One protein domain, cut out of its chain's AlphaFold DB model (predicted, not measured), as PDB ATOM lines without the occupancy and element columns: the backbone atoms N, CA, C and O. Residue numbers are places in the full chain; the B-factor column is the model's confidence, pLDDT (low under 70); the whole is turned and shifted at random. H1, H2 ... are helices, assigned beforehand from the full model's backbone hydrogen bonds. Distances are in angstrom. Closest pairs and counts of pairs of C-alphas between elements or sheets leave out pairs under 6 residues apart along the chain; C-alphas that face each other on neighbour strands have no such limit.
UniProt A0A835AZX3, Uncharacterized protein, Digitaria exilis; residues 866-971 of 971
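What this domain is: This is residues 866 to 971 of the 971 residues of an uncharacterized protein of Digitaria exilis (UniProt A0A835AZX3). Two helical hairpins, H1 with H2 and H3 with H4, are stacked as two crossed layers, with H2 crossing both helices of the other hairpin. The long link from H2 to H3 loops out at one end, where residues 910 to 917 stick out, and the tail after H4 runs past the side of H3 and H4 away from H1 and H2. The printed part has 106 residues with four named helices, H1, H2, H3 and H4 in that order, and no named strand; its class is all helix. It is compact, with a radius of gyration of the C-alphas of 13.3 A, and rounded, spanning 35 by 29 by 24 A.

Where its parts are: H1, residues 866 to 881, begins with C-alpha 866 at (46.671, 29.064, 39.701) and is 23.0 A long from first to last C-alpha. H2, residues 887 to 902, is 22.4 A long and begins with C-alpha 887 at (39.501, -0.253, 39.604). H3, residues 919 to 937, is the longest helix by residues, at 27.9 A. H4, residues 941 to 958, is 25.8 A long and ends with C-alpha 958 at (37.887, 11.536, 26.877).

How they stand to each other: H1 and H2 touch and form a helical hairpin, opposite ways at a shallow tilt of 23 degrees; their closest C-alphas, those of Ser 872 and Cys 900, are 5.3 A apart. H1 touches H3 with residues 877 to 881 alone, the same way at a tilt of 36 degrees, only just steep; the closest C-alphas, of Glu 877 and Ile 930, are 6.7 A apart. H1 and H4 are close but not clearly touching, with the C-alphas of Val 880 and Leu 947 closest at 7.6 A. H2 and H3 are the hubs, touching three helices each. They touch each other opposite ways at a steep tilt of 48 degrees, with the C-alphas of Ala 901 and Cys 923 closest at 5.0 A. H2 touches H4 with residues 890 to 897 alone, the same way at a steep tilt of 54 degrees; the closest C-alphas, of Ile 890 and Leu 950, are 5.5 A apart. H3 and H4 touch and form the second helical hairpin, opposite ways at a shallow tilt of 7 degrees, with the C-alphas of Leu 935 and Arg 944 closest at 5.8 A. In H1, H2, H3 and H4 every O i to N i+4 pair is within hydrogen-bond range.

The domain as a whole: The C-alphas farthest apart, those of Thr 886 and Thr 913, are 38.2 A from each other. The printed part has no cut and ends at Phe 971, the chain's last residue. The links H1 to H2 and H3 to H4 are tight; the link H2 to H3, residues 903 to 918, is long. The mean pLDDT of the printed part is 73.3, and it is under 70 at residue 866, residues 904 to 924 and residues 959 to 971.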
ATOM      1  N   ARG A 866      45.294  29.579  39.884       61.28
ATOM      2  CA  ARG A 866      46.671  29.064  39.701       61.28
ATOM      3  C   ARG A 866      47.123  28.222  40.895       61.28
ATOM      4  O   ARG A 866      47.794  27.208  40.704       61.28
ATOM      5  N   ASN A 867      46.728  28.609  42.106       72.69
ATOM      6  CA  ASN A 867      47.021  27.835  43.311       72.69
ATOM      7  C   ASN A 867      46.253  26.507  43.285       72.69
ATOM      8  O   ASN A 867      46.856  25.456  43.475       72.69
ATOM      9  N   GLU A 868      44.959  26.541  42.957       78.69
ATOM     10  CA  GLU A 868      44.112  25.346  42.835       78.69
ATOM     11  C   GLU A 868      44.599  24.392  41.726       78.69
ATOM     12  O   GLU A 868      44.701  23.180  41.938       78.69
ATOM     13  N   ALA A 869      45.019  24.934  40.577       79.12
ATOM     14  CA  ALA A 869      45.660  24.190  39.497       79.12
ATOM     15  C   ALA A 869      46.928  23.465  39.980       79.12
ATOM     16  O   ALA A 869      47.032  22.245  39.827       79.12
ATOM     17  N   ASN A 870      47.852  24.172  40.639       81.50
ATOM     18  CA  ASN A 870      49.090  23.580  41.152       81.50
ATOM     19  C   ASN A 870      48.840  22.582  42.305       81.50
ATOM     20  O   ASN A 870      49.495  21.539  42.352       81.50
ATOM     21  N   SER A 871      47.853  22.819  43.175       85.75
ATOM     22  CA  SER A 871      47.412  21.843  44.183       85.75
ATOM     23  C   SER A 871      46.834  20.578  43.545       85.75
ATOM     24  O   SER A 871      47.197  19.476  43.957       85.75
ATOM     25  N   SER A 872      45.996  20.704  42.509       85.19
ATOM     26  CA  SER A 872      45.455  19.542  41.791       85.19
ATOM     27  C   SER A 872      46.558  18.746  41.082       85.19
ATOM     28  O   SER A 872      46.578  17.520  41.187       85.19
ATOM     29  N   ARG A 873      47.543  19.430  40.472       87.19
ATOM     30  CA  ARG A 873      48.742  18.811  39.880       87.19
ATOM     31  C   ARG A 873      49.499  17.961  40.902       87.19
ATOM     32  O   ARG A 873      49.726  16.783  40.647       87.19
ATOM     33  N   ARG A 874      49.844  18.532  42.065       87.94
ATOM     34  CA  ARG A 874      50.569  17.809  43.129       87.94
ATOM     35  C   ARG A 874      49.754  16.646  43.705       87.94
ATOM     36  O   ARG A 874      50.313  15.583  43.955       87.94
ATOM     37  N   ALA A 875      48.441  16.813  43.873       89.94
ATOM     38  CA  ALA A 875      47.562  15.738  44.332       89.94
ATOM     39  C   ALA A 875      47.497  14.567  43.333       89.94
ATOM     40  O   ALA A 875      47.484  13.410  43.750       89.94
ATOM     41  N   PHE A 876      47.492  14.849  42.026       91.88
ATOM     42  CA  PHE A 876      47.568  13.826  40.985       91.88
ATOM     43  C   PHE A 876      48.937  13.131  40.957       91.88
ATOM     44  O   PHE A 876      48.989  11.907  40.997       91.88
ATOM     45  N   GLU A 877      50.031  13.894  40.966       90.69
ATOM     46  CA  GLU A 877      51.420  13.407  40.965       90.69
ATOM     47  C   GLU A 877      51.693  12.418  42.118       90.69
ATOM     48  O   GLU A 877      52.104  11.280  41.886       90.69
ATOM     49  N   VAL A 878      51.346  12.792  43.355       91.12
ATOM     50  CA  VAL A 878      51.474  11.921  44.542       91.12
ATOM     51  C   VAL A 878      50.580  10.673  44.441       91.12
ATOM     52  O   VAL A 878      50.953   9.588  44.901       91.12
ATOM     53  N   PHE A 879      49.407  10.790  43.811       92.06
ATOM     54  CA  PHE A 879      48.513   9.652  43.599       92.06
ATOM     55  C   PHE A 879      49.012   8.702  42.493       92.06
ATOM     56  O   PHE A 879      48.791   7.497  42.588       92.06
ATOM     57  N   VAL A 880      49.725   9.197  41.473       90.81
ATOM     58  CA  VAL A 880      50.352   8.355  40.435       90.81
ATOM     59  C   VAL A 880      51.471   7.496  41.034       90.81
ATOM     60  O   VAL A 880      51.489   6.288  40.806       90.81
ATOM     61  N   GLY A 881      52.331   8.058  41.893       88.12
ATOM     62  CA  GLY A 881      53.372   7.287  42.595       88.12
ATOM     63  C   GLY A 881      52.837   6.173  43.518       88.12
ATOM     64  O   GLY A 881      53.551   5.206  43.810       88.12
ATOM     65  N   THR A 882      51.568   6.276  43.936       90.62
ATOM     66  CA  THR A 882      50.838   5.313  44.787       90.62
ATOM     67  C   THR A 882      49.707   4.570  44.050       90.62
ATOM     68  O   THR A 882      48.853   3.927  44.670       90.62
ATOM     69  N   LEU A 883      49.705   4.620  42.713       92.38
ATOM     70  CA  LEU A 883      48.729   3.944  41.860       92.38
ATOM     71  C   LEU A 883      48.780   2.416  42.035       92.38
ATOM     72  O   LEU A 883      49.830   1.826  42.281       92.38
ATOM     73  N   THR A 884      47.624   1.768  41.879       91.56
ATOM     74  CA  THR A 884      47.494   0.304  41.861       91.56
ATOM     75  C   THR A 884      46.431  -0.122  40.856       91.56
ATOM     76  O   THR A 884      45.482   0.621  40.602       91.56
ATOM     77  N   ARG A 885      46.518  -1.364  40.370       90.81
ATOM     78  CA  ARG A 885      45.587  -1.995  39.418       90.81
ATOM     79  C   ARG A 885      44.127  -2.072  39.863       90.81
ATOM     80  O   ARG A 885      43.267  -2.520  39.103       90.81
ATOM     81  N   THR A 886      43.827  -1.696  41.105       93.88
ATOM     82  CA  THR A 886      42.452  -1.672  41.602       93.88
ATOM     83  C   THR A 886      41.634  -0.664  40.800       93.88
ATOM     84  O   THR A 886      42.036   0.483  40.590       93.88
ATOM     85  N   LYS A 887      40.447  -1.086  40.361       91.94
ATOM     86  CA  LYS A 887      39.501  -0.253  39.604       91.94
ATOM     87  C   LYS A 887      39.187   1.048  40.348       91.94
ATOM     88  O   LYS A 887      38.981   2.090  39.736       91.94
ATOM     89  N   GLU A 888      39.178   0.983  41.671       92.88
ATOM     90  CA  GLU A 888      38.917   2.078  42.591       92.88
ATOM     91  C   GLU A 888      40.086   3.071  42.620       92.88
ATOM     92  O   GLU A 888      39.835   4.273  42.653       92.88
ATOM     93  N   SER A 889      41.341   2.607  42.548       94.62
ATOM     94  CA  SER A 889      42.509   3.490  42.441       94.62
ATOM     95  C   SER A 889      42.605   4.130  41.055       94.62
ATOM     96  O   SER A 889      42.638   5.354  40.963       94.62
ATOM     97  N   ILE A 890      42.487   3.344  39.979       92.94
ATOM     98  CA  ILE A 890      42.453   3.857  38.596       92.94
ATOM     99  C   ILE A 890      41.319   4.886  38.416       92.94
ATOM    100  O   ILE A 890      41.524   5.946  37.828       92.94
ATOM    101  N   SER A 891      40.133   4.637  38.984       91.06
ATOM    102  CA  SER A 891      38.992   5.568  38.962       91.06
ATOM    103  C   SER A 891      39.230   6.848  39.779       91.06
ATOM    104  O   SER A 891      38.746   7.910  39.386       91.06
ATOM    105  N   ARG A 892      39.989   6.792  40.885       92.75
ATOM    106  CA  ARG A 892      40.418   7.994  41.628       92.75
ATOM    107  C   ARG A 892      41.452   8.796  40.840       92.75
ATOM    108  O   ARG A 892      41.235   9.985  40.637       92.75
ATOM    109  N   ALA A 893      42.496   8.150  40.322       93.31
ATOM    110  CA  ALA A 893      43.504   8.787  39.475       93.31
ATOM    111  C   ALA A 893      42.879   9.448  38.234       93.31
ATOM    112  O   ALA A 893      43.176  10.598  37.933       93.31
ATOM    113  N   THR A 894      41.935   8.772  37.570       91.56
ATOM    114  CA  THR A 894      41.207   9.322  36.412       91.56
ATOM    115  C   THR A 894      40.384  10.558  36.786       91.56
ATOM    116  O   THR A 894      40.259  11.471  35.981       91.56
ATOM    117  N   ARG A 895      39.834  10.639  38.008       89.88
ATOM    118  CA  ARG A 895      39.152  11.858  38.484       89.88
ATOM    119  C   ARG A 895      40.138  12.985  38.758       89.88
ATOM    120  O   ARG A 895      39.906  14.077  38.266       89.88
ATOM    121  N   LEU A 896      41.243  12.702  39.447       90.50
ATOM    122  CA  LEU A 896      42.292  13.689  39.719       90.50
ATOM    123  C   LEU A 896      42.879  14.261  38.416       90.50
ATOM    124  O   LEU A 896      42.985  15.473  38.290       90.50
ATOM    125  N   ALA A 897      43.121  13.423  37.403       89.50
ATOM    126  CA  ALA A 897      43.490  13.841  36.046       89.50
ATOM    127  C   ALA A 897      42.464  14.794  35.393       89.50
ATOM    128  O   ALA A 897      42.827  15.723  34.674       89.50
ATOM    129  N   LEU A 898      41.169  14.591  35.647       85.31
ATOM    130  CA  LEU A 898      40.102  15.463  35.143       85.31
ATOM    131  C   LEU A 898      39.923  16.727  35.987       85.31
ATOM    132  O   LEU A 898      39.499  17.750  35.459       85.31
ATOM    133  N   ASP A 899      40.252  16.684  37.274       84.62
ATOM    134  CA  ASP A 899      40.290  17.860  38.138       84.62
ATOM    135  C   ASP A 899      41.488  18.752  37.757       84.62
ATOM    136  O   ASP A 899      41.312  19.955  37.585       84.62
ATOM    137  N   CYS A 900      42.652  18.170  37.447       82.88
ATOM    138  CA  CYS A 900      43.765  18.852  36.773       82.88
ATOM    139  C   CYS A 900      43.336  19.570  35.479       82.88
ATOM    140  O   CYS A 900      43.792  20.682  35.207       82.88
ATOM    141  N   ALA A 901      42.425  18.973  34.702       78.12
ATOM    142  CA  ALA A 901      41.893  19.595  33.491       78.12
ATOM    143  C   ALA A 901      40.875  20.722  33.750       78.12
ATOM    144  O   ALA A 901      40.826  21.678  32.980       78.12
ATOM    145  N   LYS A 902      40.092  20.664  34.837       78.38
ATOM    146  CA  LYS A 902      39.127  21.724  35.196       78.38
ATOM    147  C   LYS A 902      39.801  23.017  35.633       78.38
ATOM    148  O   LYS A 902      39.358  24.089  35.234       78.38
ATOM    149  N   HIS A 903      40.849  22.922  36.450       76.50
ATOM    150  CA  HIS A 903      41.530  24.101  36.998       76.50
ATOM    151  C   HIS A 903      42.472  24.775  35.990       76.50
ATOM    152  O   HIS A 903      43.042  25.819  36.291       76.50
ATOM    153  N   GLY A 904      42.622  24.210  34.785       63.78
ATOM    154  CA  GLY A 904      43.354  24.847  33.697       63.78
ATOM    155  C   GLY A 904      44.842  24.997  33.999       63.78
ATOM    156  O   GLY A 904      45.350  26.119  34.013       63.78
ATOM    157  N   ILE A 905      45.558  23.882  34.211       57.34
ATOM    158  CA  ILE A 905      47.030  23.863  34.330       57.34
ATOM    159  C   ILE A 905      47.663  24.171  32.955       57.34
ATOM    160  O   ILE A 905      48.259  23.316  32.310       57.34
ATOM    161  N   ALA A 906      47.485  25.403  32.481       47.28
ATOM    162  CA  ALA A 906      47.927  25.895  31.177       47.28
ATOM    163  C   ALA A 906      48.967  27.027  31.280       47.28
ATOM    164  O   ALA A 906      49.404  27.566  30.269       47.28
ATOM    165  N   GLY A 907      49.349  27.420  32.502       45.56
ATOM    166  CA  GLY A 907      50.199  28.589  32.754       45.56
ATOM    167  C   GLY A 907      51.686  28.313  32.991       45.56
ATOM    168  O   GLY A 907      52.426  29.269  33.196       45.56
ATOM    169  N   GLU A 908      52.125  27.048  33.040       43.91
ATOM    170  CA  GLU A 908      53.424  26.691  33.647       43.91
ATOM    171  C   GLU A 908      54.102  25.459  33.003       43.91
ATOM    172  O   GLU A 908      54.736  24.647  33.677       43.91
ATOM    173  N   VAL A 909      53.968  25.316  31.680       42.53
ATOM    174  CA  VAL A 909      54.771  24.395  30.850       42.53
ATOM    175  C   VAL A 909      55.308  25.172  29.647       42.53
ATOM    176  O   VAL A 909      54.611  26.024  29.094       42.53
ATOM    177  N   ARG A 910      56.568  24.916  29.266       34.78
ATOM    178  CA  ARG A 910      57.251  25.599  28.153       34.78
ATOM    179  C   ARG A 910      56.432  25.443  26.858       34.78
ATOM    180  O   ARG A 910      56.130  24.305  26.495       34.78
ATOM    181  N   PRO A 911      56.101  26.529  26.134       36.94
ATOM    182  CA  PRO A 911      55.339  26.424  24.897       36.94
ATOM    183  C   PRO A 911      56.199  25.783  23.803       36.94
ATOM    184  O   PRO A 911      57.024  26.443  23.172       36.94
ATOM    185  N   CYS A 912      55.980  24.494  23.548       34.69
ATOM    186  CA  CYS A 912      56.421  23.877  22.303       34.69
ATOM    187  C   CYS A 912      55.724  24.613  21.148       34.69
ATOM    188  O   CYS A 912      54.503  24.738  21.130       34.69
ATOM    189  N   THR A 913      56.488  25.137  20.191       36.22
ATOM    190  CA  THR A 913      56.024  26.125  19.194       36.22
ATOM    191  C   THR A 913      55.193  25.535  18.044       36.22
ATOM    192  O   THR A 913      55.158  26.076  16.938       36.22
ATOM    193  N   ARG A 914      54.494  24.420  18.289       36.09
ATOM    194  CA  ARG A 914      53.547  23.768  17.372       36.09
ATOM    195  C   ARG A 914      52.321  23.292  18.166       36.09
ATOM    196  O   ARG A 914      52.450  22.923  19.324       36.09
ATOM    197  N   PHE A 915      51.161  23.269  17.503       38.34
ATOM    198  CA  PHE A 915      49.834  22.887  18.031       38.34
ATOM    199  C   PHE A 915      49.122  23.908  18.938       38.34
ATOM    200  O   PHE A 915      48.960  23.724  20.141       38.34
ATOM    201  N   THR A 916      48.527  24.925  18.306       39.16
ATOM    202  CA  THR A 916      47.344  25.615  18.846       39.16
ATOM    203  C   THR A 916      46.143  24.662  18.862       39.16
ATOM    204  O   THR A 916      45.378  24.601  17.898       39.16
ATOM    205  N   LEU A 917      45.982  23.904  19.947       40.22
ATOM    206  CA  LEU A 917      44.794  23.090  20.218       40.22
ATOM    207  C   LEU A 917      43.981  23.674  21.381       40.22
ATOM    208  O   LEU A 917      44.490  24.416  22.218       40.22
ATOM    209  N   THR A 918      42.685  23.364  21.397       48.56
ATOM    210  CA  THR A 918      41.715  23.856  22.387       48.56
ATOM    211  C   THR A 918      42.086  23.452  23.818       48.56
ATOM    212  O   THR A 918      42.755  22.445  24.030       48.56
ATOM    213  N   LEU A 919      41.623  24.219  24.815       44.97
ATOM    214  CA  LEU A 919      42.018  24.098  26.233       44.97
ATOM    215  C   LEU A 919      41.993  22.666  26.807       44.97
ATOM    216  O   LEU A 919      42.876  22.316  27.588       44.97
ATOM    217  N   GLU A 920      41.042  21.820  26.390       50.50
ATOM    218  CA  GLU A 920      40.981  20.406  26.800       50.50
ATOM    219  C   GLU A 920      42.240  19.611  26.400       50.50
ATOM    220  O   GLU A 920      42.700  18.761  27.161       50.50
ATOM    221  N   ALA A 921      42.830  19.905  25.238       56.44
ATOM    222  CA  ALA A 921      44.047  19.258  24.758       56.44
ATOM    223  C   ALA A 921      45.298  19.726  25.517       56.44
ATOM    224  O   ALA A 921      46.174  18.910  25.789       56.44
ATOM    225  N   PHE A 922      45.376  21.003  25.913       55.09
ATOM    226  CA  PHE A 922      46.530  21.502  26.673       55.09
ATOM    227  C   PHE A 922      46.617  20.827  28.047       55.09
ATOM    228  O   PHE A 922      47.667  20.316  28.424       55.09
ATOM    229  N   CYS A 923      45.504  20.749  28.782       58.97
ATOM    230  CA  CYS A 923      45.501  20.037  30.057       58.97
ATOM    231  C   CYS A 923      45.717  18.527  29.903       58.97
ATOM    232  O   CYS A 923      46.285  17.908  30.801       58.97
ATOM    233  N   PHE A 924      45.310  17.932  28.778       68.81
ATOM    234  CA  PHE A 924      45.617  16.534  28.494       68.81
ATOM    235  C   PHE A 924      47.130  16.294  28.344       68.81
ATOM    236  O   PHE A 924      47.628  15.322  28.907       68.81
ATOM    237  N   ILE A 925      47.862  17.193  27.668       72.25
ATOM    238  CA  ILE A 925      49.333  17.136  27.562       72.25
ATOM    239  C   ILE A 925      49.956  17.112  28.963       72.25
ATOM    240  O   ILE A 925      50.606  16.135  29.309       72.25
ATOM    241  N   VAL A 926      49.642  18.088  29.825       72.31
ATOM    242  CA  VAL A 926      50.245  18.184  31.173       72.31
ATOM    243  C   VAL A 926      49.964  16.956  32.056       72.31
ATOM    244  O   VAL A 926      50.799  16.574  32.874       72.31
ATOM    245  N   VAL A 927      48.805  16.309  31.897       82.19
ATOM    246  CA  VAL A 927      48.487  15.056  32.608       82.19
ATOM    247  C   VAL A 927      49.269  13.869  32.032       82.19
ATOM    248  O   VAL A 927      49.703  13.012  32.802       82.19
ATOM    249  N   MET A 928      49.474  13.807  30.711       83.69
ATOM    250  CA  MET A 928      50.317  12.775  30.096       83.69
ATOM    251  C   MET A 928      51.797  12.973  30.417       83.69
ATOM    252  O   MET A 928      52.452  11.983  30.709       83.69
ATOM    253  N   ASP A 929      52.310  14.204  30.445       83.88
ATOM    254  CA  ASP A 929      53.711  14.500  30.779       83.88
ATOM    255  C   ASP A 929      54.083  13.910  32.151       83.88
ATOM    256  O   ASP A 929      55.078  13.202  32.282       83.88
ATOM    257  N   ILE A 930      53.225  14.109  33.162       85.50
ATOM    258  CA  ILE A 930      53.400  13.553  34.518       85.50
ATOM    259  C   ILE A 930      53.361  12.018  34.503       85.50
ATOM    260  O   ILE A 930      54.091  11.370  35.253       85.50
ATOM    261  N   ILE A 931      52.514  11.421  33.661       87.69
ATOM    262  CA  ILE A 931      52.426   9.966  33.492       87.69
ATOM    263  C   ILE A 931      53.676   9.412  32.790       87.69
ATOM    264  O   ILE A 931      54.182   8.374  33.210       87.69
ATOM    265  N   ILE A 932      54.187  10.086  31.759       86.50
ATOM    266  CA  ILE A 932      55.389   9.696  31.008       86.50
ATOM    267  C   ILE A 932      56.619   9.793  31.916       86.50
ATOM    268  O   ILE A 932      57.348   8.815  32.052       86.50
ATOM    269  N   GLU A 933      56.764  10.896  32.655       87.50
ATOM    270  CA  GLU A 933      57.817  11.085  33.659       87.50
ATOM    271  C   GLU A 933      57.814   9.966  34.723       87.50
ATOM    272  O   GLU A 933      58.874   9.532  35.182       87.50
ATOM    273  N   HIS A 934      56.639   9.443  35.094       85.31
ATOM    274  CA  HIS A 934      56.534   8.275  35.974       85.31
ATOM    275  C   HIS A 934      56.802   6.942  35.255       85.31
ATOM    276  O   HIS A 934      57.428   6.071  35.850       85.31
ATOM    277  N   LEU A 935      56.391   6.757  33.993       87.19
ATOM    278  CA  LEU A 935      56.704   5.554  33.202       87.19
ATOM    279  C   LEU A 935      58.216   5.388  32.976       87.19
ATOM    280  O   LEU A 935      58.718   4.263  33.022       87.19
ATOM    281  N   GLU A 936      58.930   6.492  32.759       87.44
ATOM    282  CA  GLU A 936      60.387   6.532  32.608       87.44
ATOM    283  C   GLU A 936      61.099   6.183  33.923       87.44
ATOM    284  O   GLU A 936      61.944   5.285  33.945       87.44
ATOM    285  N   LYS A 937      60.721   6.844  35.030       88.19
ATOM    286  CA  LYS A 937      61.352   6.666  36.352       88.19
ATOM    287  C   LYS A 937      61.024   5.333  37.028       88.19
ATOM    288  O   LYS A 937      61.856   4.803  37.762       88.19
ATOM    289  N   GLU A 938      59.828   4.783  36.824       89.12
ATOM    290  CA  GLU A 938      59.428   3.519  37.444       89.12
ATOM    291  C   GLU A 938      60.142   2.337  36.790       89.12
ATOM    292  O   GLU A 938      59.895   2.008  35.633       89.12
ATOM    293  N   THR A 939      60.989   1.634  37.540       84.44
ATOM    294  CA  THR A 939      61.642   0.393  37.085       84.44
ATOM    295  C   THR A 939      60.737  -0.838  37.216       84.44
ATOM    296  O   THR A 939      61.018  -1.887  36.638       84.44
ATOM    297  N   ASN A 940      59.631  -0.734  37.959       88.44
ATOM    298  CA  ASN A 940      58.744  -1.856  38.248       88.44
ATOM    299  C   ASN A 940      57.713  -2.084  37.123       88.44
ATOM    300  O   ASN A 940      56.809  -1.273  36.903       88.44
ATOM    301  N   LEU A 941      57.803  -3.241  36.457       87.62
ATOM    302  CA  LEU A 941      56.917  -3.632  35.353       87.62
ATOM    303  C   LEU A 941      55.422  -3.601  35.727       87.62
ATOM    304  O   LEU A 941      54.601  -3.167  34.921       87.62
ATOM    305  N   TYR A 942      55.058  -4.019  36.944       87.81
ATOM    306  CA  TYR A 942      53.662  -4.019  37.394       87.81
ATOM    307  C   TYR A 942      53.122  -2.594  37.546       87.81
ATOM    308  O   TYR A 942      52.013  -2.316  37.096       87.81
ATOM    309  N   LYS A 943      53.929  -1.667  38.081       89.44
ATOM    310  CA  LYS A 943      53.561  -0.246  38.142       89.44
ATOM    311  C   LYS A 943      53.418   0.373  36.750       89.44
ATOM    312  O   LYS A 943      52.437   1.075  36.518       89.44
ATOM    313  N   ARG A 944      54.318   0.066  35.802       90.00
ATOM    314  CA  ARG A 944      54.168   0.502  34.397       90.00
ATOM    315  C   ARG A 944      52.848   0.012  33.796       90.00
ATOM    316  O   ARG A 944      52.126   0.793  33.186       90.00
ATOM    317  N   VAL A 945      52.491  -1.256  34.013       90.06
ATOM    318  CA  VAL A 945      51.212  -1.839  33.561       90.06
ATOM    319  C   VAL A 945      50.002  -1.137  34.191       90.06
ATOM    320  O   VAL A 945      49.051  -0.814  33.480       90.06
ATOM    321  N   ASP A 946      50.034  -0.846  35.491       92.44
ATOM    322  CA  ASP A 946      48.959  -0.121  36.183       92.44
ATOM    323  C   ASP A 946      48.810   1.321  35.670       92.44
ATOM    324  O   ASP A 946      47.696   1.828  35.520       92.44
ATOM    325  N   LEU A 947      49.930   1.950  35.316       91.19
ATOM    326  CA  LEU A 947      49.995   3.285  34.734       91.19
ATOM    327  C   LEU A 947      49.480   3.308  33.278       91.19
ATOM    328  O   LEU A 947      48.723   4.208  32.914       91.19
ATOM    329  N   PHE A 948      49.724   2.260  32.483       90.19
ATOM    330  CA  PHE A 948      49.039   2.061  31.195       90.19
ATOM    331  C   PHE A 948      47.521   1.839  31.352       90.19
ATOM    332  O   PHE A 948      46.744   2.334  30.532       90.19
ATOM    333  N   PHE A 949      47.060   1.157  32.411       91.12
ATOM    334  CA  PHE A 949      45.622   1.053  32.706       91.12
ATOM    335  C   PHE A 949      44.996   2.404  33.091       91.12
ATOM    336  O   PHE A 949      43.828   2.640  32.771       91.12
ATOM    337  N   LEU A 950      45.750   3.312  33.721       92.06
ATOM    338  CA  LEU A 950      45.316   4.697  33.933       92.06
ATOM    339  C   LEU A 950      45.205   5.464  32.607       92.06
ATOM    340  O   LEU A 950      44.176   6.094  32.367       92.06
ATOM    341  N   VAL A 951      46.198   5.354  31.719       90.44
ATOM    342  CA  VAL A 951      46.159   5.967  30.377       90.44
ATOM    343  C   VAL A 951      44.934   5.496  29.584       90.44
ATOM    344  O   VAL A 951      44.165   6.328  29.108       90.44
ATOM    345  N   ASP A 952      44.670   4.186  29.514       87.50
ATOM    346  CA  ASP A 952      43.455   3.644  28.882       87.50
ATOM    347  C   ASP A 952      42.162   4.157  29.548       87.50
ATOM    348  O   ASP A 952      41.193   4.470  28.853       87.50
ATOM    349  N   SER A 953      42.139   4.312  30.876       88.19
ATOM    350  CA  SER A 953      40.980   4.858  31.595       88.19
ATOM    351  C   SER A 953      40.703   6.324  31.241       88.19
ATOM    352  O   SER A 953      39.552   6.680  30.965       88.19
ATOM    353  N   ILE A 954      41.748   7.156  31.157       86.94
ATOM    354  CA  ILE A 954      41.643   8.563  30.747       86.94
ATOM    355  C   ILE A 954      41.234   8.651  29.267       86.94
ATOM    356  O   ILE A 954      40.254   9.328  28.957       86.94
ATOM    357  N   ILE A 955      41.875   7.893  28.363       83.56
ATOM    358  CA  ILE A 955      41.491   7.788  26.938       83.56
ATOM    359  C   ILE A 955      40.002   7.441  26.806       83.56
ATOM    360  O   ILE A 955      39.265   8.081  26.051       83.56
ATOM    361  N   ARG A 956      39.534   6.426  27.545       80.00
ATOM    362  CA  ARG A 956      38.131   5.989  27.528       80.00
ATOM    363  C   ARG A 956      37.190   7.045  28.090       80.00
ATOM    364  O   ARG A 956      36.079   7.160  27.582       80.00
ATOM    365  N   TYR A 957      37.597   7.833  29.083       79.38
ATOM    366  CA  TYR A 957      36.796   8.966  29.542       79.38
ATOM    367  C   TYR A 957      36.699  10.055  28.462       79.38
ATOM    368  O   TYR A 957      35.592  10.445  28.089       79.38
ATOM    369  N   CYS A 958      37.831  10.493  27.903       70.94
ATOM    370  CA  CYS A 958      37.887  11.536  26.877       70.94
ATOM    371  C   CYS A 958      37.069  11.167  25.629       70.94
ATOM    372  O   CYS A 958      36.308  11.990  25.134       70.94
ATOM    373  N   ARG A 959      37.117   9.904  25.182       68.38
ATOM    374  CA  ARG A 959      36.318   9.395  24.045       68.38
ATOM    375  C   ARG A 959      34.802   9.336  24.290       68.38
ATOM    376  O   ARG A 959      34.062   9.072  23.346       68.38
ATOM    377  N   ASN A 960      34.336   9.550  25.524       63.56
ATOM    378  CA  ASN A 960      32.913   9.709  25.850       63.56
ATOM    379  C   ASN A 960      32.479  11.188  25.948       63.56
ATOM    380  O   ASN A 960      31.280  11.461  26.031       63.56
ATOM    381  N   GLN A 961      33.422  12.136  25.916       57.16
ATOM    382  CA  GLN A 961      33.137  13.547  25.648       57.16
ATOM    383  C   GLN A 961      33.043  13.778  24.132       57.16
ATOM    384  O   GLN A 961      33.471  12.950  23.330       57.16
ATOM    385  N   LYS A 962      32.479  14.914  23.704       42.66
ATOM    386  CA  LYS A 962      32.266  15.226  22.274       42.66
ATOM    387  C   LYS A 962      33.524  15.730  21.535       42.66
ATOM    388  O   LYS A 962      33.398  16.310  20.460       42.66
ATOM    389  N   GLY A 963      34.715  15.528  22.099       46.47
ATOM    390  CA  GLY A 963      35.997  15.949  21.529       46.47
ATOM    391  C   GLY A 963      36.771  14.781  20.912       46.47
ATOM    392  O   GLY A 963      36.908  13.722  21.525       46.47
ATOM    393  N   THR A 964      37.320  14.972  19.710       34.81
ATOM    394  CA  THR A 964      38.186  13.968  19.063       34.81
ATOM    395  C   THR A 964      39.581  14.014  19.686       34.81
ATOM    396  O   THR A 964      40.479  14.686  19.187       34.81
ATOM    397  N   CYS A 965      39.754  13.320  20.809       39.66
ATOM    398  CA  CYS A 965      41.032  13.248  21.512       39.66
ATOM    399  C   CYS A 965      41.984  12.279  20.781       39.66
ATOM    400  O   CYS A 965      41.880  11.059  20.933       39.66
ATOM    401  N   ILE A 966      42.872  12.824  19.940       38.09
ATOM    402  CA  ILE A 966      43.954  12.084  19.271       38.09
ATOM    403  C   ILE A 966      45.176  12.109  20.185       38.09
ATOM    404  O   ILE A 966      45.634  13.179  20.577       38.09
ATOM    405  N   ILE A 967      45.684  10.929  20.532       43.91
ATOM    406  CA  ILE A 967      46.717  10.754  21.554       43.91
ATOM    407  C   ILE A 967      47.835   9.916  20.940       43.91
ATOM    408  O   ILE A 967      47.676   8.713  20.733       43.91
ATOM    409  N   PHE A 968      48.949  10.572  20.619       32.69
ATOM    410  CA  PHE A 968      50.158   9.918  20.131       32.69
ATOM    411  C   PHE A 968      50.970   9.410  21.323       32.69
ATOM    412  O   PHE A 968      51.795  10.133  21.876       32.69
ATOM    413  N   LEU A 969      50.729   8.159  21.717       32.91
ATOM    414  CA  LEU A 969      51.689   7.423  22.531       32.91
ATOM    415  C   LEU A 969      52.845   7.009  21.616       32.91
ATOM    416  O   LEU A 969      52.695   6.096  20.802       32.91
ATOM    417  N   TYR A 970      53.969   7.711  21.736       29.14
ATOM    418  CA  TYR A 970      55.248   7.189  21.274       29.14
ATOM    419  C   TYR A 970      55.633   6.001  22.173       29.14
ATOM    420  O   TYR A 970      55.374   6.020  23.379       29.14
ATOM    421  N   PHE A 971      56.187   4.963  21.552       32.06
ATOM    422  CA  PHE A 971      56.726   3.745  22.164       32.06
ATOM    423  C   PHE A 971      58.226   3.687  21.889       32.06
ATOM    424  O   PHE A 971      58.604   4.260  20.845       32.06
TER     425      PHE A 971